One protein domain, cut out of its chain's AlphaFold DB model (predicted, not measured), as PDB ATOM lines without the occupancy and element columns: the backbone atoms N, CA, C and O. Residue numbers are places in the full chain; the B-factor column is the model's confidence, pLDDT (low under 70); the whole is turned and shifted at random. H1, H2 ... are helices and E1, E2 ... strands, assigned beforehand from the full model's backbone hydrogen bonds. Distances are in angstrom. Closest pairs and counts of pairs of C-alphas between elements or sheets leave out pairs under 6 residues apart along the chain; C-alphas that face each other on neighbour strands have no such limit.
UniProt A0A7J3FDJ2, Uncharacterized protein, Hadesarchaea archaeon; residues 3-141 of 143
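What this domain is: This is residues 3 to 141 of the 143 residues of an uncharacterized protein of Hadesarchaea archaeon (UniProt A0A7J3FDJ2). An elongated chain of parts: at one end a small three-stranded sheet with H1 packed over it, then the short helix H3, then H2 and H4 side by side, and at the other end the long helix H5, whose residues 128 to 140 stick out as a free arm together with residue 141. A long loop, residues 8 to 24, lies at the sheet's end of the model, far from H5. The printed part has 139 residues, with five named helices and three named strands in the order E1, E2, H1, E3, H2, H3, H4, H5; the sheet runs E2, E1, E3 and is antiparallel, and the class is mostly helix. The whole is loose, with a radius of gyration of the C-alphas of 19.6 A, and spans 68 by 36 by 25 A.

Where its parts are: The inner strand E1, residues 3 to 7, begins at C-alpha 3 (59.387, -22.766, 40.598). The edge strands are E2, residues 25 to 29, and E3, residues 42 to 44. H1 is residues 30 to 38 and H3 is residues 73 to 80. H2, residues 50 to 61, is 16.5 A long. H4, residues 87 to 107, is 30.5 A long and begins at C-alpha 87 (50.195, -36.241, 25.153). H5, residues 117 to 140, is 35.1 A long and ends at C-alpha 140 (34.925, 5.524, 6.882).

How they stand to each other: E1 and E2 form a hairpin, with N 5 and O 26 at 3.0 A. E1 and E3 are antiparallel, with N 6 and O 43 at 2.9 A; both pairs of atoms are within hydrogen-bond range. E2, H1 and E3 make a split strand-helix-strand unit, two strands running the same way with E1 between them, and its crossover is right-handed. H1 is on the sheet at a height of 8.0 A, over E1 and only just over E3, where 3 of its C-alphas fall. H3 only grazes the sheet with residues 75 to 80. It touches H1, the closest C-alphas being those of Arg 34 and Leu 79, 6.0 A apart, the same way at a tilt of 37 degrees, only just steep. H3 and H4 are close but not clearly touching, with the C-alphas of Leu 77 and Val 93 closest at 7.7 A. H2 and H4 touch, the same way at a shallow tilt of 19 degrees; their closest C-alphas, of Ile 57 and Leu 96, are 5.2 A apart. H5 touches no helix but is near H4, with the C-alphas of Ile 104 and Glu 119 closest at 7.9 A. In H1, H2, H3, H4 and H5 every O i to N i+4 pair is within hydrogen-bond range.

The domain as a whole: The C-alphas of Glu 21 and Thr 141, the two farthest apart, are 69.3 A from each other. Without the free residues 128 to 141 the body spans 51 by 28 by 19 A. The printed part has no cut. The links E1 to E2 and H2 to H3 are long. The mean pLDDT of the printed part is 91.1, and residue 141 is under 70.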
ATOM      1  N   VAL A   3      60.340 -21.661  40.559       90.44
ATOM      2  CA  VAL A   3      59.387 -22.766  40.598       90.44
ATOM      3  C   VAL A   3      60.012 -23.947  41.323       90.44
ATOM      4  O   VAL A   3      61.234 -24.121  41.305       90.44
ATOM      5  N   LYS A   4      59.171 -24.758  41.962       92.50
ATOM      6  CA  LYS A   4      59.615 -25.916  42.731       92.50
ATOM      7  C   LYS A   4      59.677 -27.159  41.847       92.50
ATOM      8  O   LYS A   4      58.711 -27.492  41.159       92.50
ATOM      9  N   ILE A   5      60.806 -27.851  41.890       94.12
ATOM     10  CA  ILE A   5      61.014 -29.148  41.240       94.12
ATOM     11  C   ILE A   5      61.583 -30.132  42.253       94.12
ATOM     12  O   ILE A   5      62.187 -29.716  43.239       94.12
ATOM     13  N   ARG A   6      61.427 -31.428  42.000       95.12
ATOM     14  CA  ARG A   6      62.131 -32.482  42.729       95.12
ATOM     15  C   ARG A   6      63.218 -33.047  41.830       95.12
ATOM     16  O   ARG A   6      62.919 -33.469  40.714       95.12
ATOM     17  N   LEU A   7      64.468 -33.032  42.281       95.25
ATOM     18  CA  LEU A   7      65.558 -33.645  41.522       95.25
ATOM     19  C   LEU A   7      65.408 -35.167  41.554       95.25
ATOM     20  O   LEU A   7      65.048 -35.739  42.573       95.25
ATOM     21  N   LEU A   8      65.680 -35.836  40.440       93.50
ATOM     22  CA  LEU A   8      65.681 -37.301  40.355       93.50
ATOM     23  C   LEU A   8      67.101 -37.872  40.422       93.50
ATOM     24  O   LEU A   8      67.289 -39.045  40.726       93.50
ATOM     25  N   GLN A   9      68.099 -37.038  40.138       91.44
ATOM     26  CA  GLN A   9      69.514 -37.385  40.136       91.44
ATOM     27  C   GLN A   9      70.368 -36.129  40.344       91.44
ATOM     28  O   GLN A   9      69.873 -35.009  40.208       91.44
ATOM     29  N   ALA A  10      71.657 -36.322  40.627       87.69
ATOM     30  CA  ALA A  10      72.614 -35.227  40.747       87.69
ATOM     31  C   ALA A  10      72.759 -34.451  39.423       87.69
ATOM     32  O   ALA A  10      72.729 -35.037  38.334       87.69
ATOM     33  N   VAL A  11      72.959 -33.134  39.525       86.06
ATOM     34  CA  VAL A  11      73.094 -32.224  38.377       86.06
ATOM     35  C   VAL A  11      74.460 -31.522  38.428       86.06
ATOM     36  O   VAL A  11      74.546 -30.364  38.823       86.06
ATOM     37  N   PRO A  12      75.549 -32.196  38.014       74.44
ATOM     38  CA  PRO A  12      76.913 -31.669  38.153       74.44
ATOM     39  C   PRO A  12      77.210 -30.469  37.235       74.44
ATOM     40  O   PRO A  12      78.208 -29.783  37.407       74.44
ATOM     41  N   GLU A  13      76.358 -30.214  36.239       80.81
ATOM     42  CA  GLU A  13      76.502 -29.099  35.294       80.81
ATOM     43  C   GLU A  13      76.066 -27.744  35.888       80.81
ATOM     44  O   GLU A  13      76.308 -26.709  35.268       80.81
ATOM     45  N   LEU A  14      75.413 -27.741  37.059       85.12
ATOM     46  CA  LEU A  14      74.871 -26.550  37.714       85.12
ATOM     47  C   LEU A  14      75.427 -26.450  39.146       85.12
ATOM     48  O   LEU A  14      74.927 -27.151  40.029       85.12
ATOM     49  N   PRO A  15      76.438 -25.594  39.400       82.56
ATOM     50  CA  PRO A  15      77.091 -25.480  40.710       82.56
ATOM     51  C   PRO A  15      76.116 -25.181  41.853       82.56
ATOM     52  O   PRO A  15      76.289 -25.656  42.970       82.56
ATOM     53  N   GLU A  16      75.054 -24.422  41.577       85.00
ATOM     54  CA  GLU A  16      74.003 -24.104  42.545       85.00
ATOM     55  C   GLU A  16      73.127 -25.304  42.950       85.00
ATOM     56  O   GLU A  16      72.408 -25.214  43.944       85.00
ATOM     57  N   LEU A  17      73.185 -26.416  42.210       86.94
ATOM     58  CA  LEU A  17      72.462 -27.665  42.487       86.94
ATOM     59  C   LEU A  17      73.393 -28.832  42.845       86.94
ATOM     60  O   LEU A  17      72.910 -29.929  43.110       86.94
ATOM     61  N   GLU A  18      74.709 -28.616  42.873       82.62
ATOM     62  CA  GLU A  18      75.697 -29.676  43.103       82.62
ATOM     63  C   GLU A  18      75.585 -30.286  44.510       82.62
ATOM     64  O   GLU A  18      75.834 -31.474  44.693       82.62
ATOM     65  N   SER A  19      75.166 -29.487  45.496       84.06
ATOM     66  CA  SER A  19      74.968 -29.930  46.881       84.06
ATOM     67  C   SER A  19      73.556 -30.435  47.186       84.06
ATOM     68  O   SER A  19      73.267 -30.703  48.350       84.06
ATOM     69  N   VAL A  20      72.656 -30.473  46.200       87.56
ATOM     70  CA  VAL A  20      71.268 -30.909  46.398       87.56
ATOM     71  C   VAL A  20      71.193 -32.411  46.161       87.56
ATOM     72  O   VAL A  20      71.590 -32.902  45.101       87.56
ATOM     73  N   GLU A  21      70.683 -33.144  47.146       88.38
ATOM     74  CA  GLU A  21      70.596 -34.599  47.053       88.38
ATOM     75  C   GLU A  21      69.467 -35.028  46.093       88.38
ATOM     76  O   GLU A  21      68.449 -34.337  45.949       88.38
ATOM     77  N   PRO A  22      69.593 -36.189  45.423       91.44
ATOM     78  CA  PRO A  22      68.488 -36.765  44.669       91.44
ATOM     79  C   PRO A  22      67.229 -36.912  45.536       91.44
ATOM     80  O   PRO A  22      67.293 -37.280  46.706       91.44
ATOM     81  N   HIS A  23      66.068 -36.675  44.930       92.62
ATOM     82  CA  HIS A  23      64.738 -36.651  45.545       92.62
ATOM     83  C   HIS A  23      64.443 -35.472  46.480       92.62
ATOM     84  O   HIS A  23      63.328 -35.394  47.005       92.62
ATOM     85  N   GLU A  24      65.360 -34.514  46.630       93.88
ATOM     86  CA  GLU A  24      65.062 -33.252  47.304       93.88
ATOM     87  C   GLU A  24      64.297 -32.278  46.403       93.88
ATOM     88  O   GLU A  24      64.451 -32.247  45.175       93.88
ATOM     89  N   GLU A  25      63.440 -31.476  47.035       94.81
ATOM     90  CA  GLU A  25      62.707 -30.410  46.367       94.81
ATOM     91  C   GLU A  25      63.485 -29.097  46.450       94.81
ATOM     92  O   GLU A  25      63.845 -28.647  47.538       94.81
ATOM     93  N   VAL A  26      63.682 -28.448  45.308       94.31
ATOM     94  CA  VAL A  26      64.463 -27.216  45.181       94.31
ATOM     95  C   VAL A  26      63.704 -26.176  44.362       94.31
ATOM     96  O   VAL A  26      62.941 -26.507  43.450       94.31
ATOM     97  N   GLU A  27      63.906 -24.904  44.694       93.94
ATOM     98  CA  GLU A  27      63.421 -23.783  43.894       93.94
ATOM     99  C   GLU A  27      64.483 -23.323  42.901       93.94
ATOM    100  O   GLU A  27      65.577 -22.904  43.282       93.94
ATOM    101  N   VAL A  28      64.132 -23.335  41.619       93.25
ATOM    102  CA  VAL A  28      65.002 -22.884  40.528       93.25
ATOM    103  C   VAL A  28      64.242 -21.954  39.595       93.25
ATOM    104  O   VAL A  28      63.013 -21.904  39.619       93.25
ATOM    105  N   GLU A  29      64.954 -21.213  38.749       93.12
ATOM    106  CA  GLU A  29      64.295 -20.447  37.692       93.12
ATOM    107  C   GLU A  29      63.534 -21.373  36.734       93.12
ATOM    108  O   GLU A  29      63.973 -22.480  36.422       93.12
ATOM    109  N   GLU A  30      62.396 -20.898  36.228       90.88
ATOM    110  CA  GLU A  30      61.512 -21.667  35.345       90.88
ATOM    111  C   GLU A  30      62.250 -22.274  34.138       90.88
ATOM    112  O   GLU A  30      62.036 -23.436  33.790       90.88
ATOM    113  N   TRP A  31      63.160 -21.520  33.511       91.00
ATOM    114  CA  TRP A  31      63.928 -22.014  32.365       91.00
ATOM    115  C   TRP A  31      64.827 -23.205  32.747       91.00
ATOM    116  O   TRP A  31      64.933 -24.174  31.986       91.00
ATOM    117  N   THR A  32      65.428 -23.160  33.941       93.50
ATOM    118  CA  THR A  32      66.251 -24.233  34.503       93.50
ATOM    119  C   THR A  32      65.381 -25.452  34.783       93.50
ATOM    120  O   THR A  32      65.685 -26.539  34.294       93.50
ATOM    121  N   ALA A  33      64.246 -25.263  35.465       93.69
ATOM    122  CA  ALA A  33      63.290 -26.332  35.758       93.69
ATOM    123  C   ALA A  33      62.850 -27.071  34.492       93.69
ATOM    124  O   ALA A  33      62.975 -28.290  34.405       93.69
ATOM    125  N   ARG A  34      62.400 -26.336  33.470       93.12
ATOM    126  CA  ARG A  34      61.943 -26.924  32.200       93.12
ATOM    127  C   ARG A  34      63.043 -27.717  31.501       93.12
ATOM    128  O   ARG A  34      62.765 -28.752  30.900       93.12
ATOM    129  N   THR A  35      64.286 -27.248  31.588       93.25
ATOM    130  CA  THR A  35      65.442 -27.936  31.004       93.25
ATOM    131  C   THR A  35      65.726 -29.250  31.729       93.25
ATOM    132  O   THR A  35      65.879 -30.282  31.076       93.25
ATOM    133  N   LEU A  36      65.746 -29.232  33.063       93.94
ATOM    134  CA  LEU A  36      65.986 -30.423  33.883       93.94
ATOM    135  C   LEU A  36      64.872 -31.460  33.719       93.94
ATOM    136  O   LEU A  36      65.165 -32.638  33.518       93.94
ATOM    137  N   ILE A  37      63.612 -31.019  33.705       94.50
ATOM    138  CA  ILE A  37      62.446 -31.885  33.487       94.50
ATOM    139  C   ILE A  37      62.508 -32.542  32.104       94.50
ATOM    140  O   ILE A  37      62.362 -33.757  31.986       94.50
ATOM    141  N   ARG A  38      62.805 -31.775  31.047       92.38
ATOM    142  CA  ARG A  38      62.921 -32.320  29.685       92.38
ATOM    143  C   ARG A  38      64.056 -33.339  29.554       92.38
ATOM    144  O   ARG A  38      63.935 -34.285  28.781       92.38
ATOM    145  N   LYS A  39      65.151 -33.147  30.294       91.56
ATOM    146  CA  LYS A  39      66.278 -34.093  30.360       91.56
ATOM    147  C   LYS A  39      65.993 -35.315  31.254       91.56
ATOM    148  O   LYS A  39      66.859 -36.176  31.357       91.56
ATOM    149  N   GLY A  40      64.831 -35.392  31.911       91.56
ATOM    150  CA  GLY A  40      64.499 -36.462  32.860       91.56
ATOM    151  C   GLY A  40      65.291 -36.399  34.171       91.56
ATOM    152  O   GLY A  40      65.382 -37.394  34.879       91.56
ATOM    153  N   MET A  41      65.890 -35.248  34.488       93.25
ATOM    154  CA  MET A  41      66.719 -35.051  35.686       93.25
ATOM    155  C   MET A  41      65.920 -34.550  36.890       93.25
ATOM    156  O   MET A  41      66.418 -34.564  38.013       93.25
ATOM    157  N   ALA A  42      64.700 -34.078  36.654       94.44
ATOM    158  CA  ALA A  42      63.808 -33.560  37.673       94.44
ATOM    159  C   ALA A  42      62.351 -33.837  37.299       94.44
ATOM    160  O   ALA A  42      62.028 -34.042  36.128       94.44
ATOM    161  N   GLU A  43      61.470 -33.768  38.286       93.56
ATOM    162  CA  GLU A  43      60.024 -33.778  38.103       93.56
ATOM    163  C   GLU A  43      59.399 -32.487  38.660       93.56
ATOM    164  O   GLU A  43      59.902 -31.911  39.633       93.56
ATOM    165  N   PRO A  44      58.324 -31.982  38.036       92.44
ATOM    166  CA  PRO A  44      57.622 -30.809  38.536       92.44
ATOM    167  C   PRO A  44      56.888 -31.118  39.850       92.44
ATOM    168  O   PRO A  44      56.281 -32.177  39.997       92.44
ATOM    169  N   VAL A  45      56.892 -30.171  40.796       91.25
ATOM    170  CA  VAL A  45      56.189 -30.311  42.083       91.25
ATOM    171  C   VAL A  45      54.927 -29.453  42.094       91.25
ATOM    172  O   VAL A  45      54.946 -28.294  41.686       91.25
ATOM    173  N   GLY A  46      53.826 -30.015  42.600       87.31
ATOM    174  CA  GLY A  46      52.567 -29.284  42.771       87.31
ATOM    175  C   GLY A  46      51.879 -28.913  41.455       87.31
ATOM    176  O   GLY A  46      51.151 -27.921  41.409       87.31
ATOM    177  N   VAL A  47      52.135 -29.677  40.390       89.81
ATOM    178  CA  VAL A  47      51.424 -29.556  39.115       89.81
ATOM    179  C   VAL A  47      50.237 -30.514  39.070       89.81
ATOM    180  O   VAL A  47      50.337 -31.606  39.634       89.81
ATOM    181  N   PRO A  48      49.132 -30.135  38.405       89.69
ATOM    182  CA  PRO A  48      47.969 -30.995  38.327       89.69
ATOM    183  C   PRO A  48      48.256 -32.241  37.493       89.69
ATOM    184  O   PRO A  48      48.786 -32.150  36.381       89.69
ATOM    185  N   ASP A  49      47.873 -33.399  38.017       91.44
ATOM    186  CA  ASP A  49      47.903 -34.642  37.253       91.44
ATOM    187  C   ASP A  49      46.685 -34.765  36.313       91.44
ATOM    188  O   ASP A  49      45.772 -33.932  36.286       91.44
ATOM    189  N   LEU A  50      46.648 -35.834  35.512       93.94
ATOM    190  CA  LEU A  50      45.548 -36.069  34.573       93.94
ATOM    191  C   LEU A  50      44.187 -36.238  35.273       93.94
ATOM    192  O   LEU A  50      43.151 -35.889  34.704       93.94
ATOM    193  N   VAL A  51      44.157 -36.807  36.480       95.50
ATOM    194  CA  VAL A  51      42.917 -37.014  37.240       95.50
ATOM    195  C   VAL A  51      42.399 -35.675  37.752       95.50
ATOM    196  O   VAL A  51      41.202 -35.400  37.649       95.50
ATOM    197  N   GLU A  52      43.288 -34.834  38.264       94.50
ATOM    198  CA  GLU A  52      42.987 -33.481  38.709       94.50
ATOM    199  C   GLU A  52      42.502 -32.609  37.550       94.50
ATOM    200  O   GLU A  52      41.442 -31.997  37.675       94.50
ATOM    201  N   LEU A  53      43.163 -32.640  36.386       95.69
ATOM    202  CA  LEU A  53      42.688 -31.930  35.191       95.69
ATOM    203  C   LEU A  53      41.293 -32.384  34.758       95.69
ATOM    204  O   LEU A  53      40.430 -31.549  34.511       95.69
ATOM    205  N   LYS A  54      41.021 -33.693  34.732       96.62
ATOM    206  CA  LYS A  54      39.678 -34.205  34.404       96.62
ATOM    207  C   LYS A  54      38.613 -33.739  35.392       96.62
ATOM    208  O   LYS A  54      37.482 -33.464  34.997       96.62
ATOM    209  N   ARG A  55      38.953 -33.634  36.680       96.69
ATOM    210  CA  ARG A  55      38.044 -33.068  37.687       96.69
ATOM    211  C   ARG A  55      37.802 -31.583  37.444       96.69
ATOM    212  O   ARG A  55      36.657 -31.155  37.569       96.69
ATOM    213  N   LEU A  56      38.841 -30.827  37.093       96.31
ATOM    214  CA  LEU A  56      38.723 -29.410  36.752       96.31
ATOM    215  C   LEU A  56      37.844 -29.208  35.516       96.31
ATOM    216  O   LEU A  56      36.928 -28.401  35.590       96.31
ATOM    217  N   ILE A  57      38.033 -29.996  34.453       97.44
ATOM    218  CA  ILE A  57      37.185 -29.981  33.247       97.44
ATOM    219  C   ILE A  57      35.716 -30.175  33.626       97.44
ATOM    220  O   ILE A  57      34.900 -29.287  33.405       97.44
ATOM    221  N   LEU A  58      35.382 -31.279  34.305       97.31
ATOM    222  CA  LEU A  58      34.000 -31.564  34.711       97.31
ATOM    223  C   LEU A  58      33.413 -30.470  35.616       97.31
ATOM    224  O   LEU A  58      32.214 -30.182  35.579       97.31
ATOM    225  N   ALA A  59      34.237 -29.890  36.490       95.69
ATOM    226  CA  ALA A  59      33.827 -28.816  37.385       95.69
ATOM    227  C   ALA A  59      33.610 -27.489  36.650       95.69
ATOM    228  O   ALA A  59      32.745 -26.711  37.068       95.69
ATOM    229  N   GLU A  60      34.386 -27.240  35.598       96.88
ATOM    230  CA  GLU A  60      34.276 -26.094  34.709       96.88
ATOM    231  C   GLU A  60      33.019 -26.238  33.843       96.88
ATOM    232  O   GLU A  60      32.162 -25.366  33.914       96.88
ATOM    233  N   GLU A  61      32.809 -27.356  33.144       96.25
ATOM    234  CA  GLU A  61      31.622 -27.603  32.299       96.25
ATOM    235  C   GLU A  61      30.293 -27.393  33.036       96.25
ATOM    236  O   GLU A  61      29.335 -26.846  32.492       96.25
ATOM    237  N   ARG A  62      30.219 -27.825  34.300       95.56
ATOM    238  CA  ARG A  62      29.003 -27.706  35.120       95.56
ATOM    239  C   ARG A  62      28.745 -26.291  35.625       95.56
ATOM    240  O   ARG A  62      27.635 -25.998  36.066       95.56
ATOM    241  N   SER A  63      29.768 -25.443  35.638       94.06
ATOM    242  CA  SER A  63      29.660 -24.072  36.119       94.06
ATOM    243  C   SER A  63      29.218 -23.145  34.993       94.06
ATOM    244  O   SER A  63      29.733 -23.220  33.882       94.06
ATOM    245  N   ARG A  64      28.304 -22.218  35.293       89.69
ATOM    246  CA  ARG A  64      27.932 -21.151  34.352       89.69
ATOM    247  C   ARG A  64      29.008 -20.065  34.261       89.69
ATOM    248  O   ARG A  64      29.226 -19.520  33.187       89.69
ATOM    249  N   GLU A  65      29.660 -19.771  35.380       90.69
ATOM    250  CA  GLU A  65      30.749 -18.792  35.496       90.69
ATOM    251  C   GLU A  65      32.108 -19.498  35.409       90.69
ATOM    252  O   GLU A  65      32.169 -20.737  35.503       90.69
ATOM    253  N   LEU A  66      33.191 -18.737  35.228       94.12
ATOM    254  CA  LEU A  66      34.536 -19.300  35.321       94.12
ATOM    255  C   LEU A  66      34.789 -19.802  36.739       94.12
ATOM    256  O   LEU A  66      34.479 -19.127  37.724       94.12
ATOM    257  N   ARG A  67      35.376 -20.991  36.861       94.44
ATOM    258  CA  ARG A  67      35.903 -21.436  38.154       94.44
ATOM    259  C   ARG A  67      37.171 -20.663  38.493       94.44
ATOM    260  O   ARG A  67      37.980 -20.361  37.618       94.44
ATOM    261  N   GLU A  68      37.350 -20.403  39.782       94.19
ATOM    262  CA  GLU A  68      38.621 -19.929  40.318       94.19
ATOM    263  C   GLU A  68      39.679 -21.025  40.163       94.19
ATOM    264  O   GLU A  68      39.458 -22.185  40.528       94.19
ATOM    265  N   LEU A  69      40.819 -20.642  39.597       94.12
ATOM    266  CA  LEU A  69      42.020 -21.455  39.493       94.12
ATOM    267  C   LEU A  69      43.159 -20.709  40.201       94.12
ATOM    268  O   LEU A  69      43.110 -19.480  40.278       94.12
ATOM    269  N   PRO A  70      44.186 -21.414  40.707       90.69
ATOM    270  CA  PRO A  70      45.367 -20.760  41.261       90.69
ATOM    271  C   PRO A  70      45.981 -19.777  40.256       90.69
ATOM    272  O   PRO A  70      46.067 -20.092  39.071       90.69
ATOM    273  N   GLU A  71      46.458 -18.619  40.715       88.06
ATOM    274  CA  GLU A  71      47.091 -17.626  39.826       88.06
ATOM    275  C   GLU A  71      48.283 -18.208  39.049       88.06
ATOM    276  O   GLU A  71      48.540 -17.826  37.912       88.06
ATOM    277  N   ASP A  72      48.987 -19.180  39.634       87.81
ATOM    278  CA  ASP A  72      50.135 -19.862  39.035       87.81
ATOM    279  C   ASP A  72      49.763 -21.104  38.202       87.81
ATOM    280  O   ASP A  72      50.638 -21.891  37.828       87.81
ATOM    281  N   PHE A  73      48.477 -21.286  37.881       91.50
ATOM    282  CA  PHE A  73      47.983 -22.456  37.156       91.50
ATOM    283  C   PHE A  73      48.622 -22.599  35.769       91.50
ATOM    284  O   PHE A  73      49.161 -23.661  35.460       91.50
ATOM    285  N   ILE A  74      48.633 -21.540  34.950       89.62
ATOM    286  CA  ILE A  74      49.238 -21.581  33.606       89.62
ATOM    287  C   ILE A  74      50.747 -21.895  33.669       89.62
ATOM    288  O   ILE A  74      51.181 -22.831  32.987       89.62
ATOM    289  N   PRO A  75      51.561 -21.222  34.508       87.44
ATOM    290  CA  PRO A  75      52.957 -21.614  34.709       87.44
ATOM    291  C   PRO A  75      53.153 -23.079  35.126       87.44
ATOM    292  O   PRO A  75      54.027 -23.765  34.589       87.44
ATOM    293  N   LYS A  76      52.322 -23.593  36.040       89.56
ATOM    294  CA  LYS A  76      52.361 -25.004  36.462       89.56
ATOM    295  C   LYS A  76      52.066 -25.963  35.312       89.56
ATOM    296  O   LYS A  76      52.742 -26.985  35.193       89.56
ATOM    297  N   LEU A  77      51.124 -25.630  34.433       90.94
ATOM    298  CA  LEU A  77      50.852 -26.436  33.241       90.94
ATOM    299  C   LEU A  77      52.055 -26.483  32.298       90.94
ATOM    300  O   LEU A  77      52.404 -27.559  31.816       90.94
ATOM    301  N   PHE A  78      52.744 -25.361  32.071       89.50
ATOM    302  CA  PHE A  78      53.952 -25.357  31.237       89.50
ATOM    303  C   PHE A  78      55.066 -26.244  31.800       89.50
ATOM    304  O   PHE A  78      55.790 -26.886  31.031       89.50
ATOM    305  N   LEU A  79      55.201 -26.309  33.127       90.88
ATOM    306  CA  LEU A  79      56.132 -27.227  33.781       90.88
ATOM    307  C   LEU A  79      55.713 -28.682  33.600       90.88
ATOM    308  O   LEU A  79      56.538 -29.495  33.187       90.88
ATOM    309  N   ALA A  80      54.440 -28.997  33.844       90.12
ATOM    310  CA  ALA A  80      53.906 -30.346  33.682       90.12
ATOM    311  C   ALA A  80      54.111 -30.865  32.250       90.12
ATOM    312  O   ALA A  80      54.610 -31.967  32.043       90.12
ATOM    313  N   LEU A  81      53.831 -30.018  31.258       91.94
ATOM    314  CA  LEU A  81      53.980 -30.319  29.834       91.94
ATOM    315  C   LEU A  81      55.438 -30.330  29.347       91.94
ATOM    316  O   LEU A  81      55.692 -30.667  28.192       91.94
ATOM    317  N   SER A  82      56.406 -29.956  30.190       90.31
ATOM    318  CA  SER A  82      57.828 -30.037  29.832       90.31
ATOM    319  C   SER A  82      58.396 -31.451  29.982       90.31
ATOM    320  O   SER A  82      59.480 -31.715  29.454       90.31
ATOM    321  N   ALA A  83      57.687 -32.349  30.674       87.44
ATOM    322  CA  ALA A  83      58.070 -33.750  30.797       87.44
ATOM    323  C   ALA A  83      57.853 -34.520  29.475       87.44
ATOM    324  O   ALA A  83      57.013 -34.127  28.658       87.44
ATOM    325  N   PRO A  84      58.581 -35.626  29.241       83.00
ATOM    326  CA  PRO A  84      58.302 -36.528  28.125       83.00
ATOM    327  C   PRO A  84      56.903 -37.166  28.217       83.00
ATOM    328  O   PRO A  84      56.331 -37.289  29.302       83.00
ATOM    329  N   ASP A  85      56.367 -37.584  27.067       85.44
ATOM    330  CA  ASP A  85      55.147 -38.402  26.927       85.44
ATOM    331  C   ASP A  85      53.844 -37.817  27.515       85.44
ATOM    332  O   ASP A  85      52.893 -38.533  27.829       85.44
ATOM    333  N   GLN A  86      53.733 -36.487  27.578       89.88
ATOM    334  CA  GLN A  86      52.580 -35.778  28.159       89.88
ATOM    335  C   GLN A  86      51.391 -35.582  27.202       89.88
ATOM    336  O   GLN A  86      50.584 -34.675  27.391       89.88
ATOM    337  N   ALA A  87      51.233 -36.423  26.176       91.50
ATOM    338  CA  ALA A  87      50.195 -36.241  25.153       91.50
ATOM    339  C   ALA A  87      48.765 -36.237  25.733       91.50
ATOM    340  O   ALA A  87      47.918 -35.448  25.318       91.50
ATOM    341  N   GLN A  88      48.493 -37.100  26.718       93.88
ATOM    342  CA  GLN A  88      47.184 -37.138  27.380       93.88
ATOM    343  C   GLN A  88      46.947 -35.912  28.263       93.88
ATOM    344  O   GLN A  88      45.822 -35.420  28.329       93.88
ATOM    345  N   LEU A  89      48.002 -35.424  28.921       94.31
ATOM    346  CA  LEU A  89      47.938 -34.224  29.742       94.31
ATOM    347  C   LEU A  89      47.684 -32.994  28.867       94.31
ATOM    348  O   LEU A  89      46.788 -32.217  29.171       94.31
ATOM    349  N   LEU A  90      48.401 -32.873  27.745       95.00
ATOM    350  CA  LEU A  90      48.215 -31.799  26.771       95.00
ATOM    351  C   LEU A  90      46.770 -31.741  26.280       95.00
ATOM    352  O   LEU A  90      46.155 -30.685  26.341       95.00
ATOM    353  N   LYS A  91      46.202 -32.884  25.885       96.50
ATOM    354  CA  LYS A  91      44.809 -32.946  25.432       96.50
ATOM    355  C   LYS A  91      43.821 -32.478  26.508       96.50
ATOM    356  O   LYS A  91      42.875 -31.765  26.198       96.50
ATOM    357  N   ALA A  92      44.034 -32.865  27.766       96.62
ATOM    358  CA  ALA A  92      43.187 -32.413  28.872       96.62
ATOM    359  C   ALA A  92      43.353 -30.906  29.148       96.62
ATOM    360  O   ALA A  92      42.384 -30.220  29.463       96.62
ATOM    361  N   VAL A  93      44.568 -30.370  29.007       95.88
ATOM    362  CA  VAL A  93      44.808 -28.922  29.092       95.88
ATOM    363  C   VAL A  93      44.070 -28.185  27.979       95.88
ATOM    364  O   VAL A  93      43.382 -27.212  28.267       95.88
ATOM    365  N   GLU A  94      44.178 -28.649  26.734       96.44
ATOM    366  CA  GLU A  94      43.477 -28.063  25.586       96.44
ATOM    367  C   GLU A  94      41.961 -28.037  25.811       96.44
ATOM    368  O   GLU A  94      41.345 -26.988  25.651       96.44
ATOM    369  N   GLU A  95      41.382 -29.149  26.272       97.69
ATOM    370  CA  GLU A  95      39.954 -29.262  26.590       97.69
ATOM    371  C   GLU A  95      39.522 -28.260  27.673       97.69
ATOM    372  O   GLU A  95      38.544 -27.530  27.501       97.69
ATOM    373  N   LEU A  96      40.283 -28.154  28.771       97.06
ATOM    374  CA  LEU A  96      40.003 -27.176  29.824       97.06
ATOM    375  C   LEU A  96      40.084 -25.735  29.298       97.06
ATOM    376  O   LEU A  96      39.218 -24.914  29.609       97.06
ATOM    377  N   MET A  97      41.117 -25.418  28.514       95.75
ATOM    378  CA  MET A  97      41.304 -24.081  27.947       95.75
ATOM    379  C   MET A  97      40.199 -23.731  26.951       95.75
ATOM    380  O   MET A  97      39.721 -22.601  26.965       95.75
ATOM    381  N   GLU A  98      39.738 -24.681  26.139       96.31
ATOM    382  CA  GLU A  98      38.636 -24.469  25.200       96.31
ATOM    383  C   GLU A  98      37.342 -24.085  25.930       96.31
ATOM    384  O   GLU A  98      36.720 -23.071  25.597       96.31
ATOM    385  N   ILE A  99      36.975 -24.827  26.980       96.62
ATOM    386  CA  ILE A  99      35.790 -24.528  27.797       96.62
ATOM    387  C   ILE A  99      35.903 -23.132  28.418       96.62
ATOM    388  O   ILE A  99      34.949 -22.347  28.395       96.62
ATOM    389  N   ARG A 100      37.073 -22.796  28.975       95.88
ATOM    390  CA  ARG A 100      37.293 -21.489  29.607       95.88
ATOM    391  C   ARG A 100      37.236 -20.350  28.595       95.88
ATOM    392  O   ARG A 100      36.554 -19.361  28.853       95.88
ATOM    393  N   VAL A 101      37.846 -20.503  27.419       94.19
ATOM    394  CA  VAL A 101      37.778 -19.512  26.331       94.19
ATOM    395  C   VAL A 101      36.334 -19.253  25.910       94.19
ATOM    396  O   VAL A 101      35.942 -18.094  25.791       94.19
ATOM    397  N   GLN A 102      35.510 -20.291  25.751       93.50
ATOM    398  CA  GLN A 102      34.094 -20.112  25.405       93.50
ATOM    399  C   GLN A 102      33.348 -19.260  26.442       93.50
ATOM    400  O   GLN A 102      32.571 -18.376  26.079       93.50
ATOM    401  N   LYS A 103      33.617 -19.474  27.733       94.12
ATOM    402  CA  LYS A 103      33.019 -18.682  28.817       94.12
ATOM    403  C   LYS A 103      33.530 -17.246  28.857       94.12
ATOM    404  O   LYS A 103      32.731 -16.333  29.042       94.12
ATOM    405  N   ILE A 104      34.831 -17.043  28.647       92.69
ATOM    406  CA  ILE A 104      35.444 -15.710  28.552       92.69
ATOM    407  C   ILE A 104      34.774 -14.911  27.430       92.69
ATOM    408  O   ILE A 104      34.343 -13.780  27.645       92.69
ATOM    409  N   LEU A 105      34.626 -15.517  26.248       89.88
ATOM    410  CA  LEU A 105      33.978 -14.881  25.101       89.88
ATOM    411  C   LEU A 105      32.492 -14.601  25.352       89.88
ATOM    412  O   LEU A 105      31.997 -13.556  24.941       89.88
ATOM    413  N   ALA A 106      31.782 -15.490  26.052       89.12
ATOM    414  CA  ALA A 106      30.382 -15.276  26.416       89.12
ATOM    415  C   ALA A 106      30.184 -14.147  27.445       89.12
ATOM    416  O   ALA A 106      29.114 -13.539  27.484       89.12
ATOM    417  N   ALA A 107      31.193 -13.872  28.277       85.56
ATOM    418  CA  ALA A 107      31.173 -12.780  29.245       85.56
ATOM    419  C   ALA A 107      31.565 -11.423  28.633       85.56
ATOM    420  O   ALA A 107      31.217 -10.387  29.198       85.56
ATOM    421  N   PHE A 108      32.244 -11.403  27.481       84.25
ATOM    422  CA  PHE A 108      32.729 -10.181  26.834       84.25
ATOM    423  C   PHE A 108      31.598  -9.164  26.555       84.25
ATOM    424  O   PHE A 108      30.542  -9.546  26.046       84.25
ATOM    425  N   PRO A 109      31.798  -7.857  26.833       81.31
ATOM    426  CA  PRO A 109      33.036  -7.196  27.276       81.31
ATOM    427  C   PRO A 109      33.229  -7.164  28.802       81.31
ATOM    428  O   PRO A 109      34.079  -6.440  29.314       81.31
ATOM    429  N   HIS A 110      32.423  -7.898  29.565       85.12
ATOM    430  CA  HIS A 110      32.566  -7.957  31.013       85.12
ATOM    431  C   HIS A 110      33.671  -8.930  31.422       85.12
ATOM    432  O   HIS A 110      33.876  -9.984  30.819       85.12
ATOM    433  N   ARG A 111      34.376  -8.566  32.493       85.75
ATOM    434  CA  ARG A 111      35.404  -9.409  33.101       85.75
ATOM    435  C   ARG A 111      34.785 -10.251  34.196       85.75
ATOM    436  O   ARG A 111      34.120  -9.725  35.088       85.75
ATOM    437  N   ASP A 112      35.041 -11.546  34.130       89.06
ATOM    438  CA  ASP A 112      34.785 -12.455  35.236       89.06
ATOM    439  C   ASP A 112      35.939 -12.308  36.242       89.06
ATOM    440  O   ASP A 112      37.109 -12.207  35.866       89.06
ATOM    441  N   LYS A 113      35.610 -12.254  37.533       89.31
ATOM    442  CA  LYS A 113      36.579 -12.095  38.629       89.31
ATOM    443  C   LYS A 113      37.542 -13.284  38.764       89.31
ATOM    444  O   LYS A 113      38.581 -13.131  39.389       89.31
ATOM    445  N   ASN A 114      37.187 -14.439  38.197       93.94
ATOM    446  CA  ASN A 114      37.953 -15.684  38.251       93.94
ATOM    447  C   ASN A 114      38.806 -15.916  36.985       93.94
ATOM    448  O   ASN A 114      39.288 -17.030  36.754       93.94
ATOM    449  N   MET A 115      38.954 -14.895  36.132       93.44
ATOM    450  CA  MET A 115      39.887 -14.936  35.007       93.44
ATOM    451  C   MET A 115      41.331 -14.944  35.513       93.44
ATOM    452  O   MET A 115      41.709 -14.151  36.374       93.44
ATOM    453  N   LEU A 116      42.152 -15.805  34.923       94.25
ATOM    454  CA  LEU A 116      43.591 -15.830  35.142       94.25
ATOM    455  C   LEU A 116      44.259 -14.594  34.514       94.25
ATOM    456  O   LEU A 116      43.737 -14.039  33.538       94.25
ATOM    457  N   PRO A 117      45.437 -14.165  35.002       91.31
ATOM    458  CA  PRO A 117      46.153 -13.016  34.444       91.31
ATOM    459  C   PRO A 117      46.371 -13.104  32.924       91.31
ATOM    460  O   PRO A 117      46.218 -12.113  32.204       91.31
ATOM    461  N   GLU A 118      46.682 -14.294  32.408       90.75
ATOM    462  CA  GLU A 118      46.875 -14.548  30.981       90.75
ATOM    463  C   GLU A 118      45.575 -14.419  30.177       90.75
ATOM    464  O   GLU A 118      45.602 -13.917  29.051       90.75
ATOM    465  N   GLU A 119      44.445 -14.821  30.761       93.00
ATOM    466  CA  GLU A 119      43.107 -14.708  30.168       93.00
ATOM    467  C   GLU A 119      42.663 -13.241  30.114       93.00
ATOM    468  O   GLU A 119      42.190 -12.766  29.081       93.00
ATOM    469  N   VAL A 120      42.909 -12.482  31.188       91.94
ATOM    470  CA  VAL A 120      42.676 -11.029  31.219       91.94
ATOM    471  C   VAL A 120      43.518 -10.323  30.157       91.94
ATOM    472  O   VAL A 120      43.032  -9.429  29.462       91.94
ATOM    473  N   ARG A 121      44.784 -10.729  29.998       90.44
ATOM    474  CA  ARG A 121      45.667 -10.183  28.962       90.44
ATOM    475  C   ARG A 121      45.129 -10.456  27.557       90.44
ATOM    476  O   ARG A 121      45.178  -9.552  26.730       90.44
ATOM    477  N   LEU A 122      44.620 -11.661  27.290       89.06
ATOM    478  CA  LEU A 122      43.984 -11.990  26.010       89.06
ATOM    479  C   LEU A 122      42.781 -11.076  25.743       89.06
ATOM    480  O   LEU A 122      42.682 -10.505  24.658       89.06
ATOM    481  N   LEU A 123      41.921 -10.873  26.744       90.88
ATOM    482  CA  LEU A 123      40.755 -10.000  26.621       90.88
ATOM    483  C   LEU A 123      41.152  -8.552  26.308       90.88
ATOM    484  O   LEU A 123      40.577  -7.947  25.412       90.88
ATOM    485  N   ASN A 124      42.176  -8.021  26.988       91.12
ATOM    486  CA  ASN A 124      42.695  -6.672  26.733       91.12
ATOM    487  C   ASN A 124      43.130  -6.484  25.271       91.12
ATOM    488  O   ASN A 124      42.902  -5.423  24.693       91.12
ATOM    489  N   LEU A 125      43.783  -7.494  24.684       90.44
ATOM    490  CA  LEU A 125      44.217  -7.447  23.284       90.44
ATOM    491  C   LEU A 125      43.006  -7.413  22.346       90.44
ATOM    492  O   LEU A 125      42.954  -6.578  21.448       90.44
ATOM    493  N   MET A 126      41.999  -8.247  22.613       89.81
ATOM    494  CA  MET A 126      40.759  -8.252  21.837       89.81
ATOM    495  C   MET A 126      40.000  -6.922  21.948       89.81
ATOM    496  O   MET A 126      39.534  -6.403  20.938       89.81
ATOM    497  N   GLU A 127      39.884  -6.349  23.153       91.19
ATOM    498  CA  GLU A 127      39.256  -5.036  23.370       91.19
ATOM    499  C   GLU A 127      39.951  -3.945  22.548       91.19
ATOM    500  O   GLU A 127      39.277  -3.153  21.888       91.19
ATOM    501  N   ALA A 128      41.288  -3.926  22.543       90.88
ATOM    502  CA  ALA A 128      42.067  -2.955  21.782       90.88
ATOM    503  C   ALA A 128      41.813  -3.061  20.269       90.88
ATOM    504  O   ALA A 128      41.600  -2.037  19.613       90.88
ATOM    505  N   ASP A 129      41.769  -4.281  19.731       91.38
ATOM    506  CA  ASP A 129      41.473  -4.520  18.316       91.38
ATOM    507  C   ASP A 129      40.048  -4.067  17.956       91.38
ATOM    508  O   ASP A 129      39.844  -3.363  16.964       91.38
ATOM    509  N   PHE A 130      39.058  -4.384  18.800       90.38
ATOM    510  CA  PHE A 130      37.675  -3.950  18.589       90.38
ATOM    511  C   PHE A 130      37.520  -2.428  18.617       90.38
ATOM    512  O   PHE A 130      36.790  -1.878  17.790       90.38
ATOM    513  N   GLU A 131      38.181  -1.736  19.545       91.50
ATOM    514  CA  GLU A 131      38.155  -0.270  19.580       91.50
ATOM    515  C   GLU A 131      38.843   0.334  18.351       91.50
ATOM    516  O   GLU A 131      38.310   1.274  17.758       91.50
ATOM    517  N   SER A 132      39.954  -0.250  17.888       92.50
ATOM    518  CA  SER A 132      40.602   0.170  16.638       92.50
ATOM    519  C   SER A 132      39.650   0.059  15.443       92.50
ATOM    520  O   SER A 132      39.472   1.023  14.696       92.50
ATOM    521  N   TRP A 133      38.964  -1.078  15.291       93.12
ATOM    522  CA  TRP A 133      37.997  -1.275  14.208       93.12
ATOM    523  C   TRP A 133      36.797  -0.327  14.307       93.12
ATOM    524  O   TRP A 133      36.337   0.190  13.290       93.12
ATOM    525  N   LYS A 134      36.294  -0.047  15.517       91.56
ATOM    526  CA  LYS A 134      35.219   0.943  15.717       91.56
ATOM    527  C   LYS A 134      35.641   2.332  15.245       91.56
ATOM    528  O   LYS A 134      34.844   3.017  14.605       91.56
ATOM    529  N   GLU A 135      36.866   2.753  15.543       93.44
ATOM    530  CA  GLU A 135      37.389   4.050  15.107       93.44
ATOM    531  C   GLU A 135      37.591   4.118  13.588       93.44
ATOM    532  O   GLU A 135      37.242   5.122  12.966       93.44
ATOM    533  N   GLU A 136      38.080   3.045  12.962       91.31
ATOM    534  CA  GLU A 136      38.178   2.955  11.499       91.31
ATOM    535  C   GLU A 136      36.805   3.056  10.824       91.31
ATOM    536  O   GLU A 136      36.630   3.841   9.887       91.31
ATOM    537  N   LEU A 137      35.803   2.338  11.341       92.25
ATOM    538  CA  LEU A 137      34.435   2.386  10.823       92.25
ATOM    539  C   LEU A 137      33.814   3.780  10.958       92.25
ATOM    540  O   LEU A 137      33.170   4.253  10.020       92.25
ATOM    541  N   LYS A 138      34.033   4.476  12.081       91.38
ATOM    542  CA  LYS A 138      33.589   5.871  12.266       91.38
ATOM    543  C   LYS A 138      34.244   6.827  11.266       91.38
ATOM    544  O   LYS A 138      33.586   7.734  10.767       91.38
ATOM    545  N   ARG A 139      35.527   6.631  10.942       84.88
ATOM    546  CA  ARG A 139      36.233   7.452   9.941       84.88
ATOM    547  C   ARG A 139      35.737   7.185   8.524       84.88
ATOM    548  O   ARG A 139      35.589   8.130   7.761       84.88
ATOM    549  N   GLY A 140      35.455   5.926   8.189       73.12
ATOM    550  CA  GLY A 140      34.925   5.524   6.882       73.12
ATOM    551  C   GLY A 140      33.443   5.849   6.652       73.12
ATOM    552  O   GLY A 140      32.955   5.658   5.541       73.12
ATOM    553  N   THR A 141      32.723   6.319   7.676       59.66
ATOM    554  CA  THR A 141      31.291   6.672   7.607       59.66
ATOM    555  C   THR A 141      31.010   8.172   7.734       59.66
ATOM    556  O   THR A 141      29.851   8.572   7.625       59.66
TER     557      THR A 141